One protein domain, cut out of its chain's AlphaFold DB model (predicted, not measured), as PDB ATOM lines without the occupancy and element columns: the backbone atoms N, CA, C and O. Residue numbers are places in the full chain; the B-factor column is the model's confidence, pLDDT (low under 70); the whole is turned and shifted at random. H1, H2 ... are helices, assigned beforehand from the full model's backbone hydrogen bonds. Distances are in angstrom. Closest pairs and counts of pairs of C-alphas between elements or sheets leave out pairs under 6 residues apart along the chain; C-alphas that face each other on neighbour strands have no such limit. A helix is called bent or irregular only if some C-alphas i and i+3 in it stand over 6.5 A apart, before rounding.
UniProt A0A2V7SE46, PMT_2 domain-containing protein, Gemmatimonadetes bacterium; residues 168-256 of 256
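This is residues 168 to 256 of the 256 residues of the protein "PMT_2 domain-containing protein" of Gemmatimonadetes bacterium (UniProt A0A2V7SE46). Three long helices, H1, H2 and H3, make an up-and-down bundle: H1 and H2 run side by side as a hairpin, while H2 and H3 spread from their joined ends as a narrow V. The short last helix, H4, folds back along H3 near the wide end of that V, after a long loop that doubles back on itself at this end of the domain. The printed part has 89 residues with four named helices, H1 to H4 in order, and no named strand; the class is all helix. The whole is compact, with a radius of gyration of the C-alphas of 13.2 A, yet elongated in outline, spanning 39 by 23 by 18 A.

H1, residues 168 to 187, touches H2, residues 191 to 207, at a shallow tilt of 19 degrees, opposite ways; their closest C-alphas, those of Phe 174 and Ala 204, are 4.7 A apart. H3, residues 209 to 227, is the hub, touching the three other helices. It touches H1 at a shallow tilt of 21 degrees, the same way, the closest C-alphas being those of Phe 175 and Thr 211 at 6.4 A. H2 touches H3 with residues 201 to 205 alone, and H3 touches H2 with residues 211 to 214 alone; the closest C-alphas, those of Cys 205 and Thr 211, are 5.8 A apart. These two helices form a hairpin with a shallow tilt of 33 degrees, only just short of steep, and run opposite ways. H4, residues 243 to 255, forms a further hairpin with H3, at a shallow tilt of 14 degrees, with the closest C-alphas, Gly 222 and Ser 250, 5.4 A apart. H4 and H2 are close but not clearly touching, with the C-alphas of Val 194 and Leu 253 at 7.5 A, and H4 and H1 are near each other, with 8 pairs of C-alphas within 10 A. In H2 and H4 every O i to N i+4 pair is within hydrogen-bond range; in H1 15 of 16 are, and in H3 11 of 15.

H1 begins at C-alpha 168, (62.088, 31.019, -47.766), and is 28.9 A long. H2 measures 23.9 A. H3 begins at C-alpha 209, (68.523, 26.664, -40.423), and measures 30.2 A; it is neither bent nor irregular, but only just: C-alphas 210 and 213 are 6.2 A apart. H4, 18.3 A long, ends at C-alpha 255, (81.320, 37.670, -30.305).

The two C-alphas farthest apart, those of Asp 168 and Lys 238, are 40.0 A apart. The printed part has no cut and ends at Cys 256, the chain's last residue. The links H1 to H2 and H2 to H3 are tight; that from H3 to H4 is long, residues 228 to 242, and in it residues 232 to 233 pair antiparallel with residues 239 to 240. The mean pLDDT of the printed part is 85.3, with residues 236 to 237, 243 and 255 to 256 under 70.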
ATOM      1  N   ASP A 168      60.997  30.388 -47.012       96.56
ATOM      2  CA  ASP A 168      62.088  31.019 -47.766       96.56
ATOM      3  C   ASP A 168      62.067  32.541 -47.689       96.56
ATOM      4  O   ASP A 168      63.070  33.157 -47.335       96.56
ATOM      5  N   VAL A 169      60.920  33.166 -47.959       98.19
ATOM      6  CA  VAL A 169      60.811  34.634 -47.971       98.19
ATOM      7  C   VAL A 169      60.987  35.217 -46.570       98.19
ATOM      8  O   VAL A 169      61.620  36.260 -46.408       98.19
ATOM      9  N   GLY A 170      60.512  34.510 -45.540       97.88
ATOM     10  CA  GLY A 170      60.808  34.857 -44.151       97.88
ATOM     11  C   GLY A 170      62.310  34.804 -43.858       97.88
ATOM     12  O   GLY A 170      62.857  35.745 -43.284       97.88
ATOM     13  N   ALA A 171      62.999  33.755 -44.315       97.62
ATOM     14  CA  ALA A 171      64.449  33.641 -44.180       97.62
ATOM     15  C   ALA A 171      65.188  34.780 -44.903       97.62
ATOM     16  O   ALA A 171      66.073  35.395 -44.310       97.62
ATOM     17  N   VAL A 172      64.792  35.112 -46.138       97.69
ATOM     18  CA  VAL A 172      65.355  36.234 -46.910       97.69
ATOM     19  C   VAL A 172      65.178  37.555 -46.165       97.69
ATOM     20  O   VAL A 172      66.136  38.326 -46.069       97.69
ATOM     21  N   LEU A 173      63.995  37.810 -45.595       98.44
ATOM     22  CA  LEU A 173      63.728  39.029 -44.836       98.44
ATOM     23  C   LEU A 173      64.646  39.150 -43.623       98.44
ATOM     24  O   LEU A 173      65.331  40.164 -43.480       98.44
ATOM     25  N   PHE A 174      64.675  38.137 -42.756       98.00
ATOM     26  CA  PHE A 174      65.452  38.215 -41.521       98.00
ATOM     27  C   PHE A 174      66.958  38.193 -41.788       98.00
ATOM     28  O   PHE A 174      67.686  38.968 -41.172       98.00
ATOM     29  N   PHE A 175      67.426  37.400 -42.758       97.81
ATOM     30  CA  PHE A 175      68.827  37.394 -43.180       97.81
ATOM     31  C   PHE A 175      69.251  38.772 -43.702       97.81
ATOM     32  O   PHE A 175      70.205  39.364 -43.199       97.81
ATOM     33  N   THR A 176      68.514  39.328 -44.669       96.94
ATOM     34  CA  THR A 176      68.841  40.631 -45.273       96.94
ATOM     35  C   THR A 176      68.752  41.755 -44.242       96.94
ATOM     36  O   THR A 176      69.630  42.618 -44.201       96.94
ATOM     37  N   SER A 177      67.746  41.722 -43.362       96.81
ATOM     38  CA  SER A 177      67.598  42.690 -42.265       96.81
ATOM     39  C   SER A 177      68.780  42.622 -41.305       96.81
ATOM     40  O   SER A 177      69.326  43.654 -40.923       96.81
ATOM     41  N   CYS A 178      69.223  41.413 -40.961       96.12
ATOM     42  CA  CYS A 178      70.365  41.187 -40.090       96.12
ATOM     43  C   CYS A 178      71.654  41.772 -40.686       96.12
ATOM     44  O   CYS A 178      72.351  42.536 -40.014       96.12
ATOM     45  N   VAL A 179      71.927  41.516 -41.971       95.25
ATOM     46  CA  VAL A 179      73.088  42.095 -42.667       95.25
ATOM     47  C   VAL A 179      72.980  43.621 -42.772       95.25
ATOM     48  O   VAL A 179      73.970  44.325 -42.555       95.25
ATOM     49  N   TYR A 180      71.789  44.160 -43.047       94.44
ATOM     50  CA  TYR A 180      71.565  45.606 -43.094       94.44
ATOM     51  C   TYR A 180      71.810  46.269 -41.728       94.44
ATOM     52  O   TYR A 180      72.569  47.235 -41.644       94.44
ATOM     53  N   CYS A 181      71.254  45.728 -40.641       92.38
ATOM     54  CA  CYS A 181      71.495  46.221 -39.282       92.38
ATOM     55  C   CYS A 181      72.973  46.105 -38.896       92.38
ATOM     56  O   CYS A 181      73.552  47.058 -38.373       92.38
ATOM     57  N   PHE A 182      73.623  44.982 -39.226       91.25
ATOM     58  CA  PHE A 182      75.061  44.813 -39.018       91.25
ATOM     59  C   PHE A 182      75.853  45.902 -39.750       91.25
ATOM     60  O   PHE A 182      76.714  46.539 -39.147       91.25
ATOM     61  N   ARG A 183      75.485  46.243 -40.994       89.00
ATOM     62  CA  ARG A 183      76.068  47.381 -41.724       89.00
ATOM     63  C   ARG A 183      75.936  48.703 -40.954       89.00
ATOM     64  O   ARG A 183      76.876  49.501 -40.948       89.00
ATOM     65  N   LEU A 184      74.797  48.961 -40.309       87.12
ATOM     66  CA  LEU A 184      74.585  50.190 -39.534       87.12
ATOM     67  C   LEU A 184      75.527  50.293 -38.324       87.12
ATOM     68  O   LEU A 184      75.945  51.404 -37.986       87.12
ATOM     69  N   THR A 185      75.951  49.167 -37.736       84.00
ATOM     70  CA  THR A 185      76.959  49.167 -36.656       84.00
ATOM     71  C   THR A 185      78.316  49.710 -37.128       84.00
ATOM     72  O   THR A 185      78.985  50.421 -36.375       84.00
ATOM     73  N   PHE A 186      78.686  49.491 -38.398       80.88
ATOM     74  CA  PHE A 186      79.903  50.067 -38.991       80.88
ATOM     75  C   PHE A 186      79.791  51.572 -39.246       80.88
ATOM     76  O   PHE A 186      80.785  52.290 -39.184       80.88
ATOM     77  N   ARG A 187      78.579  52.078 -39.511       81.31
ATOM     78  CA  ARG A 187      78.342  53.519 -39.718       81.31
ATOM     79  C   ARG A 187      78.279  54.299 -38.412       81.31
ATOM     80  O   ARG A 187      78.575  55.488 -38.410       81.31
ATOM     81  N   ARG A 188      77.828  53.660 -37.332       79.69
ATOM     82  CA  ARG A 188      77.805  54.202 -35.971       79.69
ATOM     83  C   ARG A 188      77.650  53.046 -34.993       79.69
ATOM     84  O   ARG A 188      76.546  52.525 -34.830       79.69
ATOM     85  N   ALA A 189      78.728  52.680 -34.309       77.56
ATOM     86  CA  ALA A 189      78.669  51.642 -33.286       77.56
ATOM     87  C   ALA A 189      77.936  52.200 -32.060       77.56
ATOM     88  O   ALA A 189      78.482  53.044 -31.349       77.56
ATOM     89  N   ASN A 190      76.682  51.789 -31.856       83.25
ATOM     90  CA  ASN A 190      75.872  52.117 -30.685       83.25
ATOM     91  C   ASN A 190      75.088  50.881 -30.213       83.25
ATOM     92  O   ASN A 190      74.895  49.938 -30.979       83.25
ATOM     93  N   VAL A 191      74.638  50.903 -28.956       85.88
ATOM     94  CA  VAL A 191      73.944  49.765 -28.329       85.88
ATOM     95  C   VAL A 191      72.667  49.394 -29.084       85.88
ATOM     96  O   VAL A 191      72.404  48.215 -29.276       85.88
ATOM     97  N   ALA A 192      71.910  50.378 -29.578       88.56
ATOM     98  CA  ALA A 192      70.680  50.116 -30.320       88.56
ATOM     99  C   ALA A 192      70.944  49.301 -31.597       88.56
ATOM    100  O   ALA A 192      70.261  48.312 -31.826       88.56
ATOM    101  N   HIS A 193      71.964  49.653 -32.386       87.31
ATOM    102  CA  HIS A 193      72.319  48.914 -33.597       87.31
ATOM    103  C   HIS A 193      72.768  47.487 -33.275       87.31
ATOM    104  O   HIS A 193      72.288  46.558 -33.918       87.31
ATOM    105  N   VAL A 194      73.610  47.303 -32.251       87.88
ATOM    106  CA  VAL A 194      74.052  45.967 -31.812       87.88
ATOM    107  C   VAL A 194      72.857  45.110 -31.391       87.88
ATOM    108  O   VAL A 194      72.700  43.997 -31.887       87.88
ATOM    109  N   LEU A 195      71.959  45.655 -30.564       91.00
ATOM    110  CA  LEU A 195      70.743  44.955 -30.146       91.00
ATOM    111  C   LEU A 195      69.841  44.614 -31.337       91.00
ATOM    112  O   LEU A 195      69.373  43.484 -31.439       91.00
ATOM    113  N   THR A 196      69.622  45.547 -32.268       92.31
ATOM    114  CA  THR A 196      68.806  45.271 -33.462       92.31
ATOM    115  C   THR A 196      69.432  44.208 -34.363       92.31
ATOM    116  O   THR A 196      68.705  43.374 -34.897       92.31
ATOM    117  N   THR A 197      70.763  44.178 -34.497       92.31
ATOM    118  CA  THR A 197      71.466  43.126 -35.242       92.31
ATOM    119  C   THR A 197      71.315  41.770 -34.565       92.31
ATOM    120  O   THR A 197      70.975  40.807 -35.248       92.31
ATOM    121  N   GLY A 198      71.505  41.693 -33.244       92.38
ATOM    122  CA  GLY A 198      71.342  40.455 -32.478       92.38
ATOM    123  C   GLY A 198      69.915  39.909 -32.544       92.38
ATOM    124  O   GLY A 198      69.715  38.726 -32.807       92.38
ATOM    125  N   LEU A 199      68.907  40.781 -32.412       94.50
ATOM    126  CA  LEU A 199      67.499  40.404 -32.577       94.50
ATOM    127  C   LEU A 199      67.203  39.897 -33.993       94.50
ATOM    128  O   LEU A 199      66.540  38.874 -34.149       94.50
ATOM    129  N   ALA A 200      67.719  40.570 -35.024       95.06
ATOM    130  CA  ALA A 200      67.558  40.129 -36.407       95.06
ATOM    131  C   ALA A 200      68.285  38.799 -36.684       95.06
ATOM    132  O   ALA A 200      67.755  37.961 -37.409       95.06
ATOM    133  N   ALA A 201      69.462  38.580 -36.085       94.62
ATOM    134  CA  ALA A 201      70.207  37.325 -36.184       94.62
ATOM    135  C   ALA A 201      69.444  36.173 -35.522       94.62
ATOM    136  O   ALA A 201      69.262  35.122 -36.132       94.62
ATOM    137  N   GLY A 202      68.929  36.393 -34.307       95.12
ATOM    138  CA  GLY A 202      68.071  35.434 -33.615       95.12
ATOM    139  C   GLY A 202      66.822  35.107 -34.430       95.12
ATOM    140  O   GLY A 202      66.530  33.938 -34.664       95.12
ATOM    141  N   ALA A 203      66.131  36.126 -34.948       96.62
ATOM    142  CA  ALA A 203      64.971  35.928 -35.813       96.62
ATOM    143  C   ALA A 203      65.316  35.121 -37.076       96.62
ATOM    144  O   ALA A 203      64.558  34.230 -37.445       96.62
ATOM    145  N   ALA A 204      66.473  35.364 -37.701       96.44
ATOM    146  CA  ALA A 204      66.931  34.591 -38.854       96.44
ATOM    147  C   ALA A 204      67.167  33.115 -38.491       96.44
ATOM    148  O   ALA A 204      66.605  32.232 -39.139       96.44
ATOM    149  N   CYS A 205      67.906  32.845 -37.408       95.31
ATOM    150  CA  CYS A 205      68.175  31.486 -36.929       95.31
ATOM    151  C   CYS A 205      66.893  30.711 -36.590       95.31
ATOM    152  O   CYS A 205      66.813  29.511 -36.844       95.31
ATOM    153  N   VAL A 206      65.876  31.395 -36.052       96.06
ATOM    154  CA  VAL A 206      64.568  30.793 -35.733       96.06
ATOM    155  C   VAL A 206      63.613  30.819 -36.942       96.06
ATOM    156  O   VAL A 206      62.523  30.253 -36.874       96.06
ATOM    157  N   ALA A 207      64.009  31.410 -38.073       95.81
ATOM    158  CA  ALA A 207      63.261  31.380 -39.329       95.81
ATOM    159  C   ALA A 207      63.662  30.208 -40.234       95.81
ATOM    160  O   ALA A 207      62.778  29.542 -40.773       95.81
ATOM    161  N   LYS A 208      64.968  29.944 -40.413       95.56
ATOM    162  CA  LYS A 208      65.460  28.845 -41.264       95.56
ATOM    163  C   LYS A 208      66.888  28.434 -40.907       95.56
ATOM    164  O   LYS A 208      67.760  29.282 -40.819       95.56
ATOM    165  N   PHE A 209      67.176  27.134 -40.796       93.88
ATOM    166  CA  PHE A 209      68.523  26.664 -40.423       93.88
ATOM    167  C   PHE A 209      69.629  27.111 -41.393       93.88
ATOM    168  O   PHE A 209      70.755  27.363 -40.969       93.88
ATOM    169  N   SER A 210      69.318  27.273 -42.683       94.75
ATOM    170  CA  SER A 210      70.287  27.751 -43.677       94.75
ATOM    171  C   SER A 210      70.757  29.191 -43.438       94.75
ATOM    172  O   SER A 210      71.784  29.587 -43.988       94.75
ATOM    173  N   THR A 211      70.091  29.975 -42.578       95.00
ATOM    174  CA  THR A 211      70.581  31.310 -42.199       95.00
ATOM    175  C   THR A 211      71.832  31.259 -41.327       95.00
ATOM    176  O   THR A 211      72.414  32.308 -41.071       95.00
ATOM    177  N   ILE A 212      72.311  30.076 -40.921       94.31
ATOM    178  CA  ILE A 212      73.641  29.912 -40.314       94.31
ATOM    179  C   ILE A 212      74.765  30.467 -41.208       94.31
ATOM    180  O   ILE A 212      75.824  30.854 -40.718       94.31
ATOM    181  N   LEU A 213      74.507  30.615 -42.514       94.94
ATOM    182  CA  LEU A 213      75.369  31.338 -43.450       94.94
ATOM    183  C   LEU A 213      75.586  32.823 -43.084       94.94
ATOM    184  O   LEU A 213      76.475  33.468 -43.646       94.94
ATOM    185  N   LEU A 214      74.848  33.372 -42.112       93.62
ATOM    186  CA  LEU A 214      75.160  34.665 -41.500       93.62
ATOM    187  C   LEU A 214      76.551  34.665 -40.858       93.62
ATOM    188  O   LEU A 214      77.244  35.670 -40.956       93.62
ATOM    189  N   VAL A 215      76.997  33.545 -40.280       91.94
ATOM    190  CA  VAL A 215      78.318  33.436 -39.638       91.94
ATOM    191  C   VAL A 215      79.456  33.731 -40.628       91.94
ATOM    192  O   VAL A 215      80.184  34.703 -40.409       91.94
ATOM    193  N   PRO A 216      79.623  32.992 -41.747       93.44
ATOM    194  CA  PRO A 216      80.656  33.324 -42.725       93.44
ATOM    195  C   PRO A 216      80.442  34.706 -43.358       93.44
ATOM    196  O   PRO A 216      81.417  35.410 -43.615       93.44
ATOM    197  N   THR A 217      79.191  35.140 -43.551       93.06
ATOM    198  CA  THR A 217      78.886  36.488 -44.063       93.06
ATOM    199  C   THR A 217      79.444  37.574 -43.143       93.06
ATOM    200  O   THR A 217      80.107  38.503 -43.602       93.06
ATOM    201  N   PHE A 218      79.233  37.448 -41.834       90.81
ATOM    202  CA  PHE A 218      79.732  38.386 -40.839       90.81
ATOM    203  C   PHE A 218      81.252  38.369 -40.730       90.81
ATOM    204  O   PHE A 218      81.853  39.439 -40.647       90.81
ATOM    205  N   LEU A 219      81.886  37.195 -40.803       89.31
ATOM    206  CA  LEU A 219      83.346  37.090 -40.829       89.31
ATOM    207  C   LEU A 219      83.936  37.835 -42.032       89.31
ATOM    208  O   LEU A 219      84.838  38.654 -41.864       89.31
ATOM    209  N   ILE A 220      83.388  37.615 -43.231       90.50
ATOM    210  CA  ILE A 220      83.835  38.296 -44.454       90.50
ATOM    211  C   ILE A 220      83.643  39.810 -44.323       90.50
ATOM    212  O   ILE A 220      84.581  40.574 -44.550       90.50
ATOM    213  N   LEU A 221      82.453  40.264 -43.916       88.00
ATOM    214  CA  LEU A 221      82.166  41.691 -43.745       88.00
ATOM    215  C   LEU A 221      83.042  42.336 -42.665       88.00
ATOM    216  O   LEU A 221      83.528  43.450 -42.858       88.00
ATOM    217  N   GLY A 222      83.294  41.627 -41.564       84.31
ATOM    218  CA  GLY A 222      84.184  42.053 -40.490       84.31
ATOM    219  C   GLY A 222      85.620  42.226 -40.974       84.31
ATOM    220  O   GLY A 222      86.216  43.275 -40.724       84.31
ATOM    221  N   VAL A 223      86.157  41.260 -41.730       86.56
ATOM    222  CA  VAL A 223      87.490  41.354 -42.353       86.56
ATOM    223  C   VAL A 223      87.544  42.535 -43.319       86.56
ATOM    224  O   VAL A 223      88.409  43.400 -43.173       86.56
ATOM    225  N   LEU A 224      86.589  42.644 -44.246       85.94
ATOM    226  CA  LEU A 224      86.530  43.754 -45.201       85.94
ATOM    227  C   LEU A 224      86.466  45.117 -44.498       85.94
ATOM    228  O   LEU A 224      87.112  46.065 -44.943       85.94
ATOM    229  N   ALA A 225      85.749  45.223 -43.379       80.94
ATOM    230  CA  ALA A 225      85.687  46.448 -42.589       80.94
ATOM    231  C   ALA A 225      87.029  46.805 -41.926       80.94
ATOM    232  O   ALA A 225      87.375  47.983 -41.855       80.94
ATOM    233  N   THR A 226      87.826  45.822 -41.486       80.06
ATOM    234  CA  THR A 226      89.165  46.100 -40.926       80.06
ATOM    235  C   THR A 226      90.141  46.650 -41.965       80.06
ATOM    236  O   THR A 226      90.952  47.529 -41.639       80.06
ATOM    237  N   LEU A 227      90.026  46.167 -43.208       84.81
ATOM    238  CA  LEU A 227      90.862  46.556 -44.342       84.81
ATOM    239  C   LEU A 227      90.540  47.962 -44.859       84.81
ATOM    240  O   LEU A 227      91.402  48.603 -45.457       84.81
ATOM    241  N   ARG A 228      89.326  48.474 -44.612       80.88
ATOM    242  CA  ARG A 228      88.971  49.836 -45.018       80.88
ATOM    243  C   ARG A 228      89.766  50.871 -44.209       80.88
ATOM    244  O   ARG A 228      89.883  50.745 -42.988       80.88
ATOM    245  N   PRO A 229      90.299  51.919 -44.865       71.31
ATOM    246  CA  PRO A 229      91.061  52.971 -44.192       71.31
ATOM    247  C   PRO A 229      90.173  53.963 -43.425       71.31
ATOM    248  O   PRO A 229      90.685  54.772 -42.652       71.31
ATOM    249  N   GLU A 230      88.853  53.910 -43.622       76.44
ATOM    250  CA  GLU A 230      87.906  54.842 -43.016       76.44
ATOM    251  C   GLU A 230      87.880  54.718 -41.476       76.44
ATOM    252  O   GLU A 230      87.858  53.605 -40.933       76.44
ATOM    253  N   PRO A 231      87.895  55.843 -40.734       72.19
ATOM    254  CA  PRO A 231      87.730  55.832 -39.285       72.19
ATOM    255  C   PRO A 231      86.362  55.272 -38.899       72.19
ATOM    256  O   PRO A 231      85.345  55.736 -39.407       72.19
ATOM    257  N   TRP A 232      86.320  54.342 -37.945       74.50
ATOM    258  CA  TRP A 232      85.054  53.797 -37.456       74.50
ATOM    259  C   TRP A 232      84.482  54.690 -36.344       74.50
ATOM    260  O   TRP A 232      85.110  54.801 -35.287       74.50
ATOM    261  N   PRO A 233      83.317  55.330 -36.529       73.19
ATOM    262  CA  PRO A 233      82.692  56.161 -35.501       73.19
ATOM    263  C   PRO A 233      81.992  55.335 -34.401       73.19
ATOM    264  O   PRO A 233      81.152  54.475 -34.677       73.19
ATOM    265  N   ILE A 234      82.294  55.650 -33.138       75.81
ATOM    266  CA  ILE A 234      81.656  55.099 -31.928       75.81
ATOM    267  C   ILE A 234      80.770  56.179 -31.278       75.81
ATOM    268  O   ILE A 234      80.935  57.380 -31.517       75.81
ATOM    269  N   VAL A 235      79.817  55.766 -30.433       72.44
ATOM    270  CA  VAL A 235      79.113  56.654 -29.489       72.44
ATOM    271  C   VAL A 235      80.072  57.638 -28.802       72.44
ATOM    272  O   VAL A 235      81.158  57.273 -28.353       72.44
ATOM    273  N   GLY A 236      79.646  58.899 -28.703       66.62
ATOM    274  CA  GLY A 236      80.405  59.963 -28.039       66.62
ATOM    275  C   GLY A 236      81.407  60.694 -28.936       66.62
ATOM    276  O   GLY A 236      82.328  61.313 -28.419       66.62
ATOM    277  N   GLY A 237      81.272  60.601 -30.267       65.06
ATOM    278  CA  GLY A 237      82.115  61.330 -31.231       65.06
ATOM    279  C   GLY A 237      83.537  60.778 -31.380       65.06
ATOM    280  O   GLY A 237      84.346  61.326 -32.127       65.06
ATOM    281  N   LYS A 238      83.851  59.679 -30.689       73.62
ATOM    282  CA  LYS A 238      85.148  59.001 -30.767       73.62
ATOM    283  C   LYS A 238      85.230  58.189 -32.060       73.62
ATOM    284  O   LYS A 238      84.235  57.631 -32.513       73.62
ATOM    285  N   THR A 239      86.422  58.101 -32.647       79.50
ATOM    286  CA  THR A 239      86.663  57.287 -33.847       79.50
ATOM    287  C   THR A 239      87.819  56.326 -33.630       79.50
ATOM    288  O   THR A 239      88.826  56.681 -33.017       79.50
ATOM    289  N   VAL A 240      87.694  55.111 -34.156       76.00
ATOM    290  CA  VAL A 240      88.773  54.124 -34.165       76.00
ATOM    291  C   VAL A 240      89.482  54.185 -35.506       76.00
ATOM    292  O   VAL A 240      88.919  53.851 -36.547       76.00
ATOM    293  N   ARG A 241      90.734  54.645 -35.473       76.12
ATOM    294  CA  ARG A 241      91.559  54.874 -36.670       76.12
ATOM    295  C   ARG A 241      92.593  53.780 -36.919       76.12
ATOM    296  O   ARG A 241      93.019  53.581 -38.052       76.12
ATOM    297  N   THR A 242      93.000  53.062 -35.876       76.56
ATOM    298  CA  THR A 242      94.022  52.011 -35.972       76.56
ATOM    299  C   THR A 242      93.431  50.712 -36.512       76.56
ATOM    300  O   THR A 242      92.346  50.321 -36.079       76.56
ATOM    301  N   SER A 243      94.177  49.993 -37.355       69.75
ATOM    302  CA  SER A 243      93.797  48.656 -37.840       69.75
ATOM    303  C   SER A 243      93.541  47.668 -36.695       69.75
ATOM    304  O   SER A 243      92.528  46.976 -36.710       69.75
ATOM    305  N   ARG A 244      94.387  47.671 -35.651       73.19
ATOM    306  CA  ARG A 244      94.208  46.847 -34.439       73.19
ATOM    307  C   ARG A 244      92.918  47.172 -33.686       73.19
ATOM    308  O   ARG A 244      92.200  46.263 -33.298       73.19
ATOM    309  N   GLY A 245      92.595  48.455 -33.525       73.06
ATOM    310  CA  GLY A 245      91.335  48.876 -32.908       73.06
ATOM    311  C   GLY A 245      90.105  48.488 -33.736       73.06
ATOM    312  O   GLY A 245      89.100  48.075 -33.166       73.06
ATOM    313  N   ARG A 246      90.175  48.580 -35.075       71.25
ATOM    314  CA  ARG A 246      89.090  48.113 -35.954       71.25
ATOM    315  C   ARG A 246      88.922  46.597 -35.866       71.25
ATOM    316  O   ARG A 246      87.797  46.131 -35.769       71.25
ATOM    317  N   ALA A 247      90.023  45.845 -35.834       71.94
ATOM    318  CA  ALA A 247      89.997  44.397 -35.645       71.94
ATOM    319  C   ALA A 247      89.395  44.007 -34.288       71.94
ATOM    320  O   ALA A 247      88.516  43.154 -34.249       71.94
ATOM    321  N   ALA A 248      89.795  44.673 -33.201       72.25
ATOM    322  CA  ALA A 248      89.222  44.442 -31.877       72.25
ATOM    323  C   ALA A 248      87.708  44.690 -31.864       72.25
ATOM    324  O   ALA A 248      86.965  43.865 -31.347       72.25
ATOM    325  N   MET A 249      87.238  45.766 -32.502       73.19
ATOM    326  CA  MET A 249      85.809  46.071 -32.557       73.19
ATOM    327  C   MET A 249      85.021  45.116 -33.458       73.19
ATOM    328  O   MET A 249      83.931  44.703 -33.072       73.19
ATOM    329  N   SER A 250      85.572  44.713 -34.608       72.81
ATOM    330  CA  SER A 250      84.981  43.654 -35.434       72.81
ATOM    331  C   SER A 250      84.858  42.353 -34.641       72.81
ATOM    332  O   SER A 250      83.804  41.738 -34.669       72.81
ATOM    333  N   VAL A 251      85.891  41.957 -33.888       74.19
ATOM    334  CA  VAL A 251      85.839  40.761 -33.031       74.19
ATOM    335  C   VAL A 251      84.782  40.916 -31.939       74.19
ATOM    336  O   VAL A 251      83.986  40.009 -31.749       74.19
ATOM    337  N   THR A 252      84.704  42.067 -31.267       74.50
ATOM    338  CA  THR A 252      83.661  42.318 -30.262       74.50
ATOM    339  C   THR A 252      82.258  42.211 -30.858       74.50
ATOM    340  O   THR A 252      81.412  41.551 -30.278       74.50
ATOM    341  N   LEU A 253      82.014  42.783 -32.039       74.25
ATOM    342  CA  LEU A 253      80.710  42.707 -32.713       74.25
ATOM    343  C   LEU A 253      80.374  41.319 -33.273       74.25
ATOM    344  O   LEU A 253      79.218  41.060 -33.574       74.25
ATOM    345  N   LEU A 254      81.377  40.461 -33.466       72.12
ATOM    346  CA  LEU A 254      81.195  39.075 -33.902       72.12
ATOM    347  C   LEU A 254      80.965  38.114 -32.729       72.12
ATOM    348  O   LEU A 254      80.453  37.019 -32.943       72.12
ATOM    349  N   VAL A 255      81.390  38.496 -31.522       64.06
ATOM    350  CA  VAL A 255      81.320  37.670 -30.305       64.06
ATOM    351  C   VAL A 255      80.150  38.074 -29.398       64.06
ATOM    352  O   VAL A 255      79.651  37.225 -28.661       64.06
ATOM    353  N   CYS A 256      79.724  39.341 -29.432       56.22
ATOM    354  CA  CYS A 256      78.539  39.854 -28.735       56.22
ATOM    355  C   CYS A 256      77.258  39.636 -29.544       56.22
ATOM    356  O   CYS A 256      76.238  39.293 -28.909       56.22
TER     357      CYS A 256